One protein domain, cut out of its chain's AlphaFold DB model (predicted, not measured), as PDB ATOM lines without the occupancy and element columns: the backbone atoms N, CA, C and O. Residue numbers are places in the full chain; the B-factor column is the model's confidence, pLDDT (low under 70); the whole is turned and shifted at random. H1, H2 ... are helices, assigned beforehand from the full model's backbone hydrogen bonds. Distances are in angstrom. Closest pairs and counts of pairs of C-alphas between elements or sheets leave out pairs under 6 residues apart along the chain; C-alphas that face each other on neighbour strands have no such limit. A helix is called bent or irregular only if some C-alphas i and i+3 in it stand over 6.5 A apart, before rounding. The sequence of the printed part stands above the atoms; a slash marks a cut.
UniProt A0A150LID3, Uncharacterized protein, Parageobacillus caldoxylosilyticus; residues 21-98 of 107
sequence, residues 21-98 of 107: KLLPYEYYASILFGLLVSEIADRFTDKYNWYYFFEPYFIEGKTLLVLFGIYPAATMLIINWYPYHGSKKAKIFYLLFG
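AT A GLANCE: This is residues 21 to 98 of the 107 residues of an uncharacterized protein of Parageobacillus caldoxylosilyticus (UniProt A0A150LID3). Two long helices, H1 and H2, cross as a lopsided X, with the crossing in the first half of H1 and near the middle of H2; a long loop, residues 48 to 60, joins the end of H1 to the start of H2 across the open side, and a short third helix, H3, is set off beyond the other end of H2. The frame is loosely formed: H1 and H2 meet only around their crossing, H3 touches neither of them, and residues 57 to 66 stick out. The printed part has 78 residues with three named helices, in the order H1, H2, H3, and no named strand; its class is all helix. It is loose, with a radius of gyration of the C-alphas of 15.9 A, and elongated, spanning 46 by 25 by 17 A.

HOW THE PARTS SIT: H1, residues 24 to 47, is the longest helix, and it touches H2, residues 61 to 81, with its residues 27 to 35 alone. The closest C-alphas of the two are those of Ile 31 and Pro 72, 5.7 A apart. Their lines stand at a steep tilt of 47 degrees, and they run opposite ways. Their centres are 11.4 A apart. H2 has a kink of 30 degrees near residue 71; it is neither bent nor irregular, but only just: C-alphas 69 and 72 are 6.5 A apart. H3, residues 88 to 97, is apart from H1 and from H2. In H1 and H3 every O i to N i+4 pair is within hydrogen-bond range; in H2 it is 14 of 17.

IN THESE COORDINATES: H1 runs 35.0 A from C-alpha 24 at (-54.645, 53.655, -18.113) to C-alpha 47 at (-38.123, 22.951, -14.749). H2 measures 29.5 A from Gly 61 to Trp 81, with C-alpha 61 at (-53.699, 30.791, -2.427). H3 measures 14.4 A from Lys 88 to Phe 97, with C-alpha 97 at (-31.089, 52.282, -6.828).

THE WHOLE: The two C-alphas farthest apart are those of Tyr 57 and Ser 87, at 47.0 A, while those of Lys 21 and Gly 98, the first and last printed residues, are 18.3 A apart. The printed part has no cut. The link from H1 to H2, 13 residues, is long, and its C-alphas lie 18 to 23 A from the mean of all C-alphas; the link from H2 to H3, 6 residues, is short. Residues 57 to 66, of which 61 to 66 belong to H2, stand free. The mean pLDDT of the printed part is 75.4, and the model's confidence is under 70 at residue 47, residues 49 to 62, residue 86 and residue 98.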
ATOM      1  N   LYS A  21     -50.174  59.586 -13.635       73.44
ATOM      2  CA  LYS A  21     -49.435  60.433 -14.591       73.44
ATOM      3  C   LYS A  21     -49.506  59.928 -16.034       73.44
ATOM      4  O   LYS A  21     -49.234  60.699 -16.944       73.44
ATOM      5  N   LEU A  22     -49.834  58.650 -16.224       76.75
ATOM      6  CA  LEU A  22     -49.852  57.963 -17.518       76.75
ATOM      7  C   LEU A  22     -51.260  57.517 -17.904       76.75
ATOM      8  O   LEU A  22     -52.185  57.516 -17.081       76.75
ATOM      9  N   LEU A  23     -51.407  57.103 -19.161       81.81
ATOM     10  CA  LEU A  23     -52.673  56.597 -19.668       81.81
ATOM     11  C   LEU A  23     -52.989  55.223 -19.049       81.81
ATOM     12  O   LEU A  23     -52.085  54.412 -18.834       81.81
ATOM     13  N   PRO A  24     -54.270  54.905 -18.776       76.44
ATOM     14  CA  PRO A  24     -54.645  53.655 -18.113       76.44
ATOM     15  C   PRO A  24     -54.120  52.392 -18.810       76.44
ATOM     16  O   PRO A  24     -53.734  51.441 -18.135       76.44
ATOM     17  N   TYR A  25     -54.067  52.382 -20.146       80.88
ATOM     18  CA  TYR A  25     -53.609  51.224 -20.916       80.88
ATOM     19  C   TYR A  25     -52.120  50.910 -20.710       80.88
ATOM     20  O   TYR A  25     -51.743  49.743 -20.771       80.88
ATOM     21  N   GLU A  26     -51.279  51.909 -20.422       81.12
ATOM     22  CA  GLU A  26     -49.839  51.706 -20.196       81.12
ATOM     23  C   GLU A  26     -49.594  50.934 -18.899       81.12
ATOM     24  O   GLU A  26     -48.740  50.048 -18.839       81.12
ATOM     25  N   TYR A  27     -50.405  51.214 -17.875       81.06
ATOM     26  CA  TYR A  27     -50.389  50.459 -16.629       81.06
ATOM     27  C   TYR A  27     -50.846  49.017 -16.852       81.06
ATOM     28  O   TYR A  27     -50.143  48.098 -16.443       81.06
ATOM     29  N   TYR A  28     -51.980  48.799 -17.527       82.94
ATOM     30  CA  TYR A  28     -52.488  47.443 -17.766       82.94
ATOM     31  C   TYR A  28     -51.528  46.599 -18.609       82.94
ATOM     32  O   TYR A  28     -51.282  45.447 -18.261       82.94
ATOM     33  N   ALA A  29     -50.941  47.176 -19.661       84.81
ATOM     34  CA  ALA A  29     -49.941  46.495 -20.479       84.81
ATOM     35  C   ALA A  29     -48.711  46.101 -19.648       84.81
ATOM     36  O   ALA A  29     -48.245  44.970 -19.743       84.81
ATOM     37  N   SER A  30     -48.228  47.004 -18.790       85.44
ATOM     38  CA  SER A  30     -47.059  46.752 -17.938       85.44
ATOM     39  C   SER A  30     -47.332  45.694 -16.866       85.44
ATOM     40  O   SER A  30     -46.480  44.847 -16.611       85.44
ATOM     41  N   ILE A  31     -48.524  45.712 -16.261       86.06
ATOM     42  CA  ILE A  31     -48.952  44.711 -15.273       86.06
ATOM     43  C   ILE A  31     -49.062  43.336 -15.935       86.06
ATOM     44  O   ILE A  31     -48.484  42.377 -15.435       86.06
ATOM     45  N   LEU A  32     -49.755  43.239 -17.076       85.62
ATOM     46  CA  LEU A  32     -49.899  41.980 -17.811       85.62
ATOM     47  C   LEU A  32     -48.549  41.436 -18.278       85.62
ATOM     48  O   LEU A  32     -48.296  40.242 -18.148       85.62
ATOM     49  N   PHE A  33     -47.675  42.309 -18.781       86.75
ATOM     50  CA  PHE A  33     -46.328  41.923 -19.180       86.75
ATOM     51  C   PHE A  33     -45.514  41.402 -17.990       86.75
ATOM     52  O   PHE A  33     -44.917  40.336 -18.091       86.75
ATOM     53  N   GLY A  34     -45.533  42.101 -16.850       85.44
ATOM     54  CA  GLY A  34     -44.828  41.668 -15.641       85.44
ATOM     55  C   GLY A  34     -45.329  40.324 -15.109       85.44
ATOM     56  O   GLY A  34     -44.521  39.447 -14.809       85.44
ATOM     57  N   LEU A  35     -46.650  40.124 -15.078       86.19
ATOM     58  CA  LEU A  35     -47.258  38.851 -14.686       86.19
ATOM     59  C   LEU A  35     -46.861  37.712 -15.630       86.19
ATOM     60  O   LEU A  35     -46.469  36.643 -15.173       86.19
ATOM     61  N   LEU A  36     -46.905  37.947 -16.943       86.38
ATOM     62  CA  LEU A  36     -46.533  36.946 -17.941       86.38
ATOM     63  C   LEU A  36     -45.049  36.572 -17.849       86.38
ATOM     64  O   LEU A  36     -44.708  35.394 -17.924       86.38
ATOM     65  N   VAL A  37     -44.165  37.554 -17.660       86.50
ATOM     66  CA  VAL A  37     -42.728  37.304 -17.482       86.50
ATOM     67  C   VAL A  37     -42.456  36.557 -16.177       86.50
ATOM     68  O   VAL A  37     -41.637  35.641 -16.193       86.50
ATOM     69  N   SER A  38     -43.152  36.895 -15.085       83.38
ATOM     70  CA  SER A  38     -43.040  36.176 -13.807       83.38
ATOM     71  C   SER A  38     -43.425  34.708 -13.969       83.38
ATOM     72  O   SER A  38     -42.630  33.839 -13.645       83.38
ATOM     73  N   GLU A  39     -44.577  34.424 -14.577       82.62
ATOM     74  CA  GLU A  39     -45.047  33.051 -14.807       82.62
ATOM     75  C   GLU A  39     -44.108  32.243 -15.713       82.62
ATOM     76  O   GLU A  39     -43.884  31.051 -15.496       82.62
ATOM     77  N   ILE A  40     -43.538  32.874 -16.745       84.25
ATOM     78  CA  ILE A  40     -42.527  32.223 -17.586       84.25
ATOM     79  C   ILE A  40     -41.279  31.925 -16.752       84.25
ATOM     80  O   ILE A  40     -40.797  30.794 -16.776       84.25
ATOM     81  N   ALA A  41     -40.763  32.911 -16.016       82.31
ATOM     82  CA  ALA A  41     -39.578  32.744 -15.181       82.31
ATOM     83  C   ALA A  41     -39.775  31.637 -14.138       82.31
ATOM     84  O   ALA A  41     -38.916  30.763 -14.026       82.31
ATOM     85  N   ASP A  42     -40.919  31.615 -13.457       78.50
ATOM     86  CA  ASP A  42     -41.260  30.607 -12.452       78.50
ATOM     87  C   ASP A  42     -41.296  29.206 -13.085       78.50
ATOM     88  O   ASP A  42     -40.587  28.308 -12.631       78.50
ATOM     89  N   ARG A  43     -41.970  29.027 -14.233       76.31
ATOM     90  CA  ARG A  43     -42.008  27.733 -14.951       76.31
ATOM     91  C   ARG A  43     -40.639  27.245 -15.417       76.31
ATOM     92  O   ARG A  43     -40.367  26.042 -15.394       76.31
ATOM     93  N   PHE A  44     -39.792  28.150 -15.905       78.56
ATOM     94  CA  PHE A  44     -38.432  27.793 -16.307       78.56
ATOM     95  C   PHE A  44     -37.589  27.412 -15.087       78.56
ATOM     96  O   PHE A  44     -36.858  26.424 -15.138       78.56
ATOM     97  N   THR A  45     -37.724  28.145 -13.986       73.88
ATOM     98  CA  THR A  45     -36.950  27.908 -12.764       73.88
ATOM     99  C   THR A  45     -37.368  26.603 -12.079       73.88
ATOM    100  O   THR A  45     -36.494  25.845 -11.645       73.88
ATOM    101  N   ASP A  46     -38.662  26.273 -12.098       71.38
ATOM    102  CA  ASP A  46     -39.200  24.984 -11.649       71.38
ATOM    103  C   ASP A  46     -38.683  23.822 -12.503       71.38
ATOM    104  O   ASP A  46     -38.239  22.803 -11.972       71.38
ATOM    105  N   LYS A  47     -38.652  23.980 -13.836       69.38
ATOM    106  CA  LYS A  47     -38.123  22.951 -14.749       69.38
ATOM    107  C   LYS A  47     -36.663  22.599 -14.456       69.38
ATOM    108  O   LYS A  47     -36.275  21.443 -14.621       69.38
ATOM    109  N   TYR A  48     -35.854  23.576 -14.053       70.38
ATOM    110  CA  TYR A  48     -34.447  23.361 -13.709       70.38
ATOM    111  C   TYR A  48     -34.208  23.119 -12.214       70.38
ATOM    112  O   TYR A  48     -33.058  22.957 -11.804       70.38
ATOM    113  N   ASN A  49     -35.278  23.066 -11.414       66.81
ATOM    114  CA  ASN A  49     -35.249  22.877  -9.965       66.81
ATOM    115  C   ASN A  49     -34.284  23.844  -9.247       66.81
ATOM    116  O   ASN A  49     -33.702  23.528  -8.211       66.81
ATOM    117  N   TRP A  50     -34.076  25.035  -9.819       66.69
ATOM    118  CA  TRP A  50     -33.082  26.001  -9.340       66.69
ATOM    119  C   TRP A  50     -33.453  26.607  -7.990       66.69
ATOM    120  O   TRP A  50     -32.569  27.069  -7.271       66.69
ATOM    121  N   TYR A  51     -34.734  26.581  -7.625       66.69
ATOM    122  CA  TYR A  51     -35.165  27.082  -6.333       66.69
ATOM    123  C   TYR A  51     -34.865  26.130  -5.178       66.69
ATOM    124  O   TYR A  51     -34.767  26.628  -4.065       66.69
ATOM    125  N   TYR A  52     -34.717  24.811  -5.389       64.12
ATOM    126  CA  TYR A  52     -34.497  23.784  -4.344       64.12
ATOM    127  C   TYR A  52     -35.469  23.799  -3.131       64.12
ATOM    128  O   TYR A  52     -35.360  22.942  -2.258       64.12
ATOM    129  N   PHE A  53     -36.417  24.740  -3.065       58.97
ATOM    130  CA  PHE A  53     -37.258  25.063  -1.907       58.97
ATOM    131  C   PHE A  53     -38.762  24.916  -2.170       58.97
ATOM    132  O   PHE A  53     -39.523  24.820  -1.210       58.97
ATOM    133  N   PHE A  54     -39.211  24.913  -3.428       58.97
ATOM    134  CA  PHE A  54     -40.637  24.863  -3.763       58.97
ATOM    135  C   PHE A  54     -41.045  23.444  -4.165       58.97
ATOM    136  O   PHE A  54     -40.472  22.858  -5.081       58.97
ATOM    137  N   GLU A  55     -42.038  22.880  -3.472       60.06
ATOM    138  CA  GLU A  55     -42.679  21.645  -3.918       60.06
ATOM    139  C   GLU A  55     -43.518  21.943  -5.179       60.06
ATOM    140  O   GLU A  55     -44.414  22.787  -5.128       60.06
ATOM    141  N   PRO A  56     -43.268  21.258  -6.311       55.41
ATOM    142  CA  PRO A  56     -43.668  21.707  -7.653       55.41
ATOM    143  C   PRO A  56     -45.176  21.668  -7.980       55.41
ATOM    144  O   PRO A  56     -45.545  21.797  -9.143       55.41
ATOM    145  N   TYR A  57     -46.067  21.455  -7.005       55.25
ATOM    146  CA  TYR A  57     -47.470  21.117  -7.293       55.25
ATOM    147  C   TYR A  57     -48.545  21.900  -6.537       55.25
ATOM    148  O   TYR A  57     -49.722  21.743  -6.870       55.25
ATOM    149  N   PHE A  58     -48.202  22.762  -5.575       56.66
ATOM    150  CA  PHE A  58     -49.220  23.515  -4.838       56.66
ATOM    151  C   PHE A  58     -49.218  24.999  -5.190       56.66
ATOM    152  O   PHE A  58     -48.356  25.771  -4.779       56.66
ATOM    153  N   ILE A  59     -50.267  25.413  -5.903       58.81
ATOM    154  CA  ILE A  59     -50.634  26.821  -6.031       58.81
ATOM    155  C   ILE A  59     -51.141  27.275  -4.661       58.81
ATOM    156  O   ILE A  59     -52.310  27.093  -4.308       58.81
ATOM    157  N   GLU A  60     -50.253  27.843  -3.851       66.12
ATOM    158  CA  GLU A  60     -50.660  28.444  -2.590       66.12
ATOM    159  C   GLU A  60     -51.560  29.656  -2.863       66.12
ATOM    160  O   GLU A  60     -51.165  30.627  -3.513       66.12
ATOM    161  N   GLY A  61     -52.772  29.658  -2.297       67.12
ATOM    162  CA  GLY A  61     -53.699  30.791  -2.427       67.12
ATOM    163  C   GLY A  61     -53.122  32.127  -1.929       67.12
ATOM    164  O   GLY A  61     -53.566  33.194  -2.345       67.12
ATOM    165  N   LYS A  62     -52.089  32.088  -1.076       67.50
ATOM    166  CA  LYS A  62     -51.328  33.271  -0.650       67.50
ATOM    167  C   LYS A  62     -50.542  33.889  -1.806       67.50
ATOM    168  O   LYS A  62     -50.557  35.107  -1.946       67.50
ATOM    169  N   THR A  63     -49.902  33.068  -2.634       70.56
ATOM    170  CA  THR A  63     -49.111  33.514  -3.786       70.56
ATOM    171  C   THR A  63     -50.012  34.172  -4.820       70.56
ATOM    172  O   THR A  63     -49.708  35.272  -5.268       70.56
ATOM    173  N   LEU A  64     -51.193  33.599  -5.082       72.38
ATOM    174  CA  LEU A  64     -52.210  34.226  -5.937       72.38
ATOM    175  C   LEU A  64     -52.670  35.589  -5.398       72.38
ATOM    176  O   LEU A  64     -52.781  36.550  -6.154       72.38
ATOM    177  N   LEU A  65     -52.907  35.708  -4.087       74.94
ATOM    178  CA  LEU A  65     -53.303  36.984  -3.477       74.94
ATOM    179  C   LEU A  65     -52.217  38.057  -3.600       74.94
ATOM    180  O   LEU A  65     -52.531  39.222  -3.842       74.94
ATOM    181  N   VAL A  66     -50.946  37.686  -3.454       74.94
ATOM    182  CA  VAL A  66     -49.821  38.607  -3.670       74.94
ATOM    183  C   VAL A  66     -49.729  38.996  -5.147       74.94
ATOM    184  O   VAL A  66     -49.615  40.184  -5.460       74.94
ATOM    185  N   LEU A  67     -49.851  38.018  -6.042       75.62
ATOM    186  CA  LEU A  67     -49.734  38.196  -7.485       75.62
ATOM    187  C   LEU A  67     -50.846  39.090  -8.055       75.62
ATOM    188  O   LEU A  67     -50.571  39.963  -8.868       75.62
ATOM    189  N   PHE A  68     -52.091  38.944  -7.598       75.38
ATOM    190  CA  PHE A  68     -53.207  39.771  -8.076       75.38
ATOM    191  C   PHE A  68     -53.437  41.042  -7.252       75.38
ATOM    192  O   PHE A  68     -53.937  42.031  -7.779       75.38
ATOM    193  N   GLY A  69     -53.103  41.039  -5.962       74.69
ATOM    194  CA  GLY A  69     -53.389  42.159  -5.065       74.69
ATOM    195  C   GLY A  69     -52.237  43.151  -4.939       74.69
ATOM    196  O   GLY A  69     -52.450  44.360  -5.027       74.69
ATOM    197  N   ILE A  70     -51.021  42.647  -4.716       78.94
ATOM    198  CA  ILE A  70     -49.844  43.484  -4.440       78.94
ATOM    199  C   ILE A  70     -49.135  43.851  -5.736       78.94
ATOM    200  O   ILE A  70     -48.789  45.016  -5.913       78.94
ATOM    201  N   TYR A  71     -48.948  42.893  -6.647       80.81
ATOM    202  CA  TYR A  71     -48.180  43.116  -7.872       80.81
ATOM    203  C   TYR A  71     -48.733  44.279  -8.714       80.81
ATOM    204  O   TYR A  71     -47.971  45.203  -8.994       80.81
ATOM    205  N   PRO A  72     -50.045  44.354  -9.031       79.81
ATOM    206  CA  PRO A  72     -50.571  45.446  -9.847       79.81
ATOM    207  C   PRO A  72     -50.437  46.804  -9.159       79.81
ATOM    208  O   PRO A  72     -50.073  47.794  -9.796       79.81
ATOM    209  N   ALA A  73     -50.684  46.847  -7.847       81.00
ATOM    210  CA  ALA A  73     -50.542  48.056  -7.048       81.00
ATOM    211  C   ALA A  73     -49.079  48.523  -7.007       81.00
ATOM    212  O   ALA A  73     -48.798  49.692  -7.263       81.00
ATOM    213  N   ALA A  74     -48.134  47.611  -6.771       79.88
ATOM    214  CA  ALA A  74     -46.706  47.904  -6.760       79.88
ATOM    215  C   ALA A  74     -46.210  48.385  -8.133       79.88
ATOM    216  O   ALA A  74     -45.512  49.398  -8.208       79.88
ATOM    217  N   THR A  75     -46.619  47.728  -9.222       82.31
ATOM    218  CA  THR A  75     -46.293  48.151 -10.591       82.31
ATOM    219  C   THR A  75     -46.823  49.555 -10.874       82.31
ATOM    220  O   THR A  75     -46.078  50.390 -11.388       82.31
ATOM    221  N   MET A  76     -48.067  49.867 -10.486       81.31
ATOM    222  CA  MET A  76     -48.605  51.226 -10.630       81.31
ATOM    223  C   MET A  76     -47.786  52.260  -9.851       81.31
ATOM    224  O   MET A  76     -47.507  53.330 -10.393       81.31
ATOM    225  N   LEU A  77     -47.369  51.953  -8.619       80.69
ATOM    226  CA  LEU A  77     -46.560  52.858  -7.794       80.69
ATOM    227  C   LEU A  77     -45.176  53.113  -8.399       80.69
ATOM    228  O   LEU A  77     -44.777  54.270  -8.528       80.69
ATOM    229  N   ILE A  78     -44.468  52.059  -8.811       78.38
ATOM    230  CA  ILE A  78     -43.136  52.156  -9.430       78.38
ATOM    231  C   ILE A  78     -43.214  53.006 -10.698       78.38
ATOM    232  O   ILE A  78     -42.496  53.994 -10.845       78.38
ATOM    233  N   ILE A  79     -44.155  52.685 -11.584       79.75
ATOM    234  CA  ILE A  79     -44.358  53.440 -12.817       79.75
ATOM    235  C   ILE A  79     -44.683  54.908 -12.498       79.75
ATOM    236  O   ILE A  79     -44.109  55.815 -13.093       79.75
ATOM    237  N   ASN A  80     -45.545  55.184 -11.516       79.88
ATOM    238  CA  ASN A  80     -45.932  56.558 -11.188       79.88
ATOM    239  C   ASN A  80     -44.820  57.381 -10.502       79.88
ATOM    240  O   ASN A  80     -44.769  58.615 -10.637       79.88
ATOM    241  N   TRP A  81     -43.930  56.721  -9.759       76.19
ATOM    242  CA  TRP A  81     -42.763  57.344  -9.132       76.19
ATOM    243  C   TRP A  81     -41.613  57.604 -10.099       76.19
ATOM    244  O   TRP A  81     -40.707  58.362  -9.752       76.19
ATOM    245  N   TYR A  82     -41.655  57.050 -11.308       75.56
ATOM    246  CA  TYR A  82     -40.633  57.328 -12.302       75.56
ATOM    247  C   TYR A  82     -40.587  58.834 -12.651       75.56
ATOM    248  O   TYR A  82     -41.621  59.446 -12.960       75.56
ATOM    249  N   PRO A  83     -39.405  59.480 -12.612       73.19
ATOM    250  CA  PRO A  83     -39.271  60.904 -12.902       73.19
ATOM    251  C   PRO A  83     -39.323  61.173 -14.417       73.19
ATOM    252  O   PRO A  83     -38.303  61.420 -15.063       73.19
ATOM    253  N   TYR A  84     -40.529  61.168 -15.001       71.75
ATOM    254  CA  TYR A  84     -40.743  61.392 -16.442       71.75
ATOM    255  C   TYR A  84     -40.161  62.721 -16.950       71.75
ATOM    256  O   TYR A  84     -39.484  62.744 -17.982       71.75
ATOM    257  N   HIS A  85     -40.352  63.795 -16.182       72.31
ATOM    258  CA  HIS A  85     -39.891  65.151 -16.502       72.31
ATOM    259  C   HIS A  85     -38.517  65.494 -15.884       72.31
ATOM    260  O   HIS A  85     -38.051  66.620 -16.007       72.31
ATOM    261  N   GLY A  86     -37.860  64.538 -15.211       69.12
ATOM    262  CA  GLY A  86     -36.567  64.750 -14.553       69.12
ATOM    263  C   GLY A  86     -35.362  64.669 -15.497       69.12
ATOM    264  O   GLY A  86     -35.448  64.188 -16.631       69.12
ATOM    265  N   SER A  87     -34.200  65.103 -15.000       78.38
ATOM    266  CA  SER A  87     -32.926  65.017 -15.725       78.38
ATOM    267  C   SER A  87     -32.546  63.561 -16.050       78.38
ATOM    268  O   SER A  87     -32.902  62.628 -15.328       78.38
ATOM    269  N   LYS A  88     -31.770  63.341 -17.123       76.25
ATOM    270  CA  LYS A  88     -31.309  61.991 -17.526       76.25
ATOM    271  C   LYS A  88     -30.583  61.249 -16.391       76.25
ATOM    272  O   LYS A  88     -30.692  60.033 -16.291       76.25
ATOM    273  N   LYS A  89     -29.900  61.988 -15.506       76.00
ATOM    274  CA  LYS A  89     -29.231  61.443 -14.316       76.00
ATOM    275  C   LYS A  89     -30.231  60.879 -13.304       76.00
ATOM    276  O   LYS A  89     -30.024  59.771 -12.829       76.00
ATOM    277  N   ALA A  90     -31.335  61.582 -13.036       72.25
ATOM    278  CA  ALA A  90     -32.381  61.108 -12.125       72.25
ATOM    279  C   ALA A  90     -33.070  59.833 -12.643       72.25
ATOM    280  O   ALA A  90     -33.375  58.937 -11.862       72.25
ATOM    281  N   LYS A  91     -33.246  59.717 -13.966       75.81
ATOM    282  CA  LYS A  91     -33.798  58.517 -14.617       75.81
ATOM    283  C   LYS A  91     -32.888  57.295 -14.456       75.81
ATOM    284  O   LYS A  91     -33.360  56.228 -14.081       75.81
ATOM    285  N   ILE A  92     -31.585  57.460 -14.698       79.88
ATOM    286  CA  ILE A  92     -30.593  56.384 -14.535       79.88
ATOM    287  C   ILE A  92     -30.460  55.989 -13.058       79.88
ATOM    288  O   ILE A  92     -30.416  54.805 -12.742       79.88
ATOM    289  N   PHE A  93     -30.447  56.965 -12.147       78.00
ATOM    290  CA  PHE A  93     -30.340  56.693 -10.713       78.00
ATOM    291  C   PHE A  93     -31.552  55.917 -10.185       78.00
ATOM    292  O   PHE A  93     -31.384  54.939  -9.462       78.00
ATOM    293  N   TYR A  94     -32.757  56.287 -10.632       78.56
ATOM    294  CA  TYR A  94     -33.987  55.559 -10.322       78.56
ATOM    295  C   TYR A  94     -33.925  54.085 -10.743       78.56
ATOM    296  O   TYR A  94     -34.351  53.215  -9.990       78.56
ATOM    297  N   LEU A  95     -33.381  53.798 -11.931       78.25
ATOM    298  CA  LEU A  95     -33.246  52.431 -12.444       78.25
ATOM    299  C   LEU A  95     -32.239  51.594 -11.643       78.25
ATOM    300  O   LEU A  95     -32.450  50.398 -11.479       78.25
ATOM    301  N   LEU A  96     -31.156  52.206 -11.155       80.81
ATOM    302  CA  LEU A  96     -30.079  51.496 -10.453       80.81
ATOM    303  C   LEU A  96     -30.350  51.288  -8.959       80.81
ATOM    304  O   LEU A  96     -29.987  50.251  -8.415       80.81
ATOM    305  N   PHE A  97     -30.963  52.265  -8.291       74.81
ATOM    306  CA  PHE A  97     -31.089  52.282  -6.828       74.81
ATOM    307  C   PHE A  97     -32.545  52.283  -6.339       74.81
ATOM    308  O   PHE A  97     -32.800  52.285  -5.133       74.81
ATOM    309  N   GLY A  98     -33.512  52.264  -7.258       65.25
ATOM    310  CA  GLY A  98     -34.933  52.192  -6.944       65.25
ATOM    311  C   GLY A  98     -35.530  53.488  -6.373       65.25
ATOM    312  O   GLY A  98     -34.850  54.511  -6.234       65.25
TER     313      GLY A  98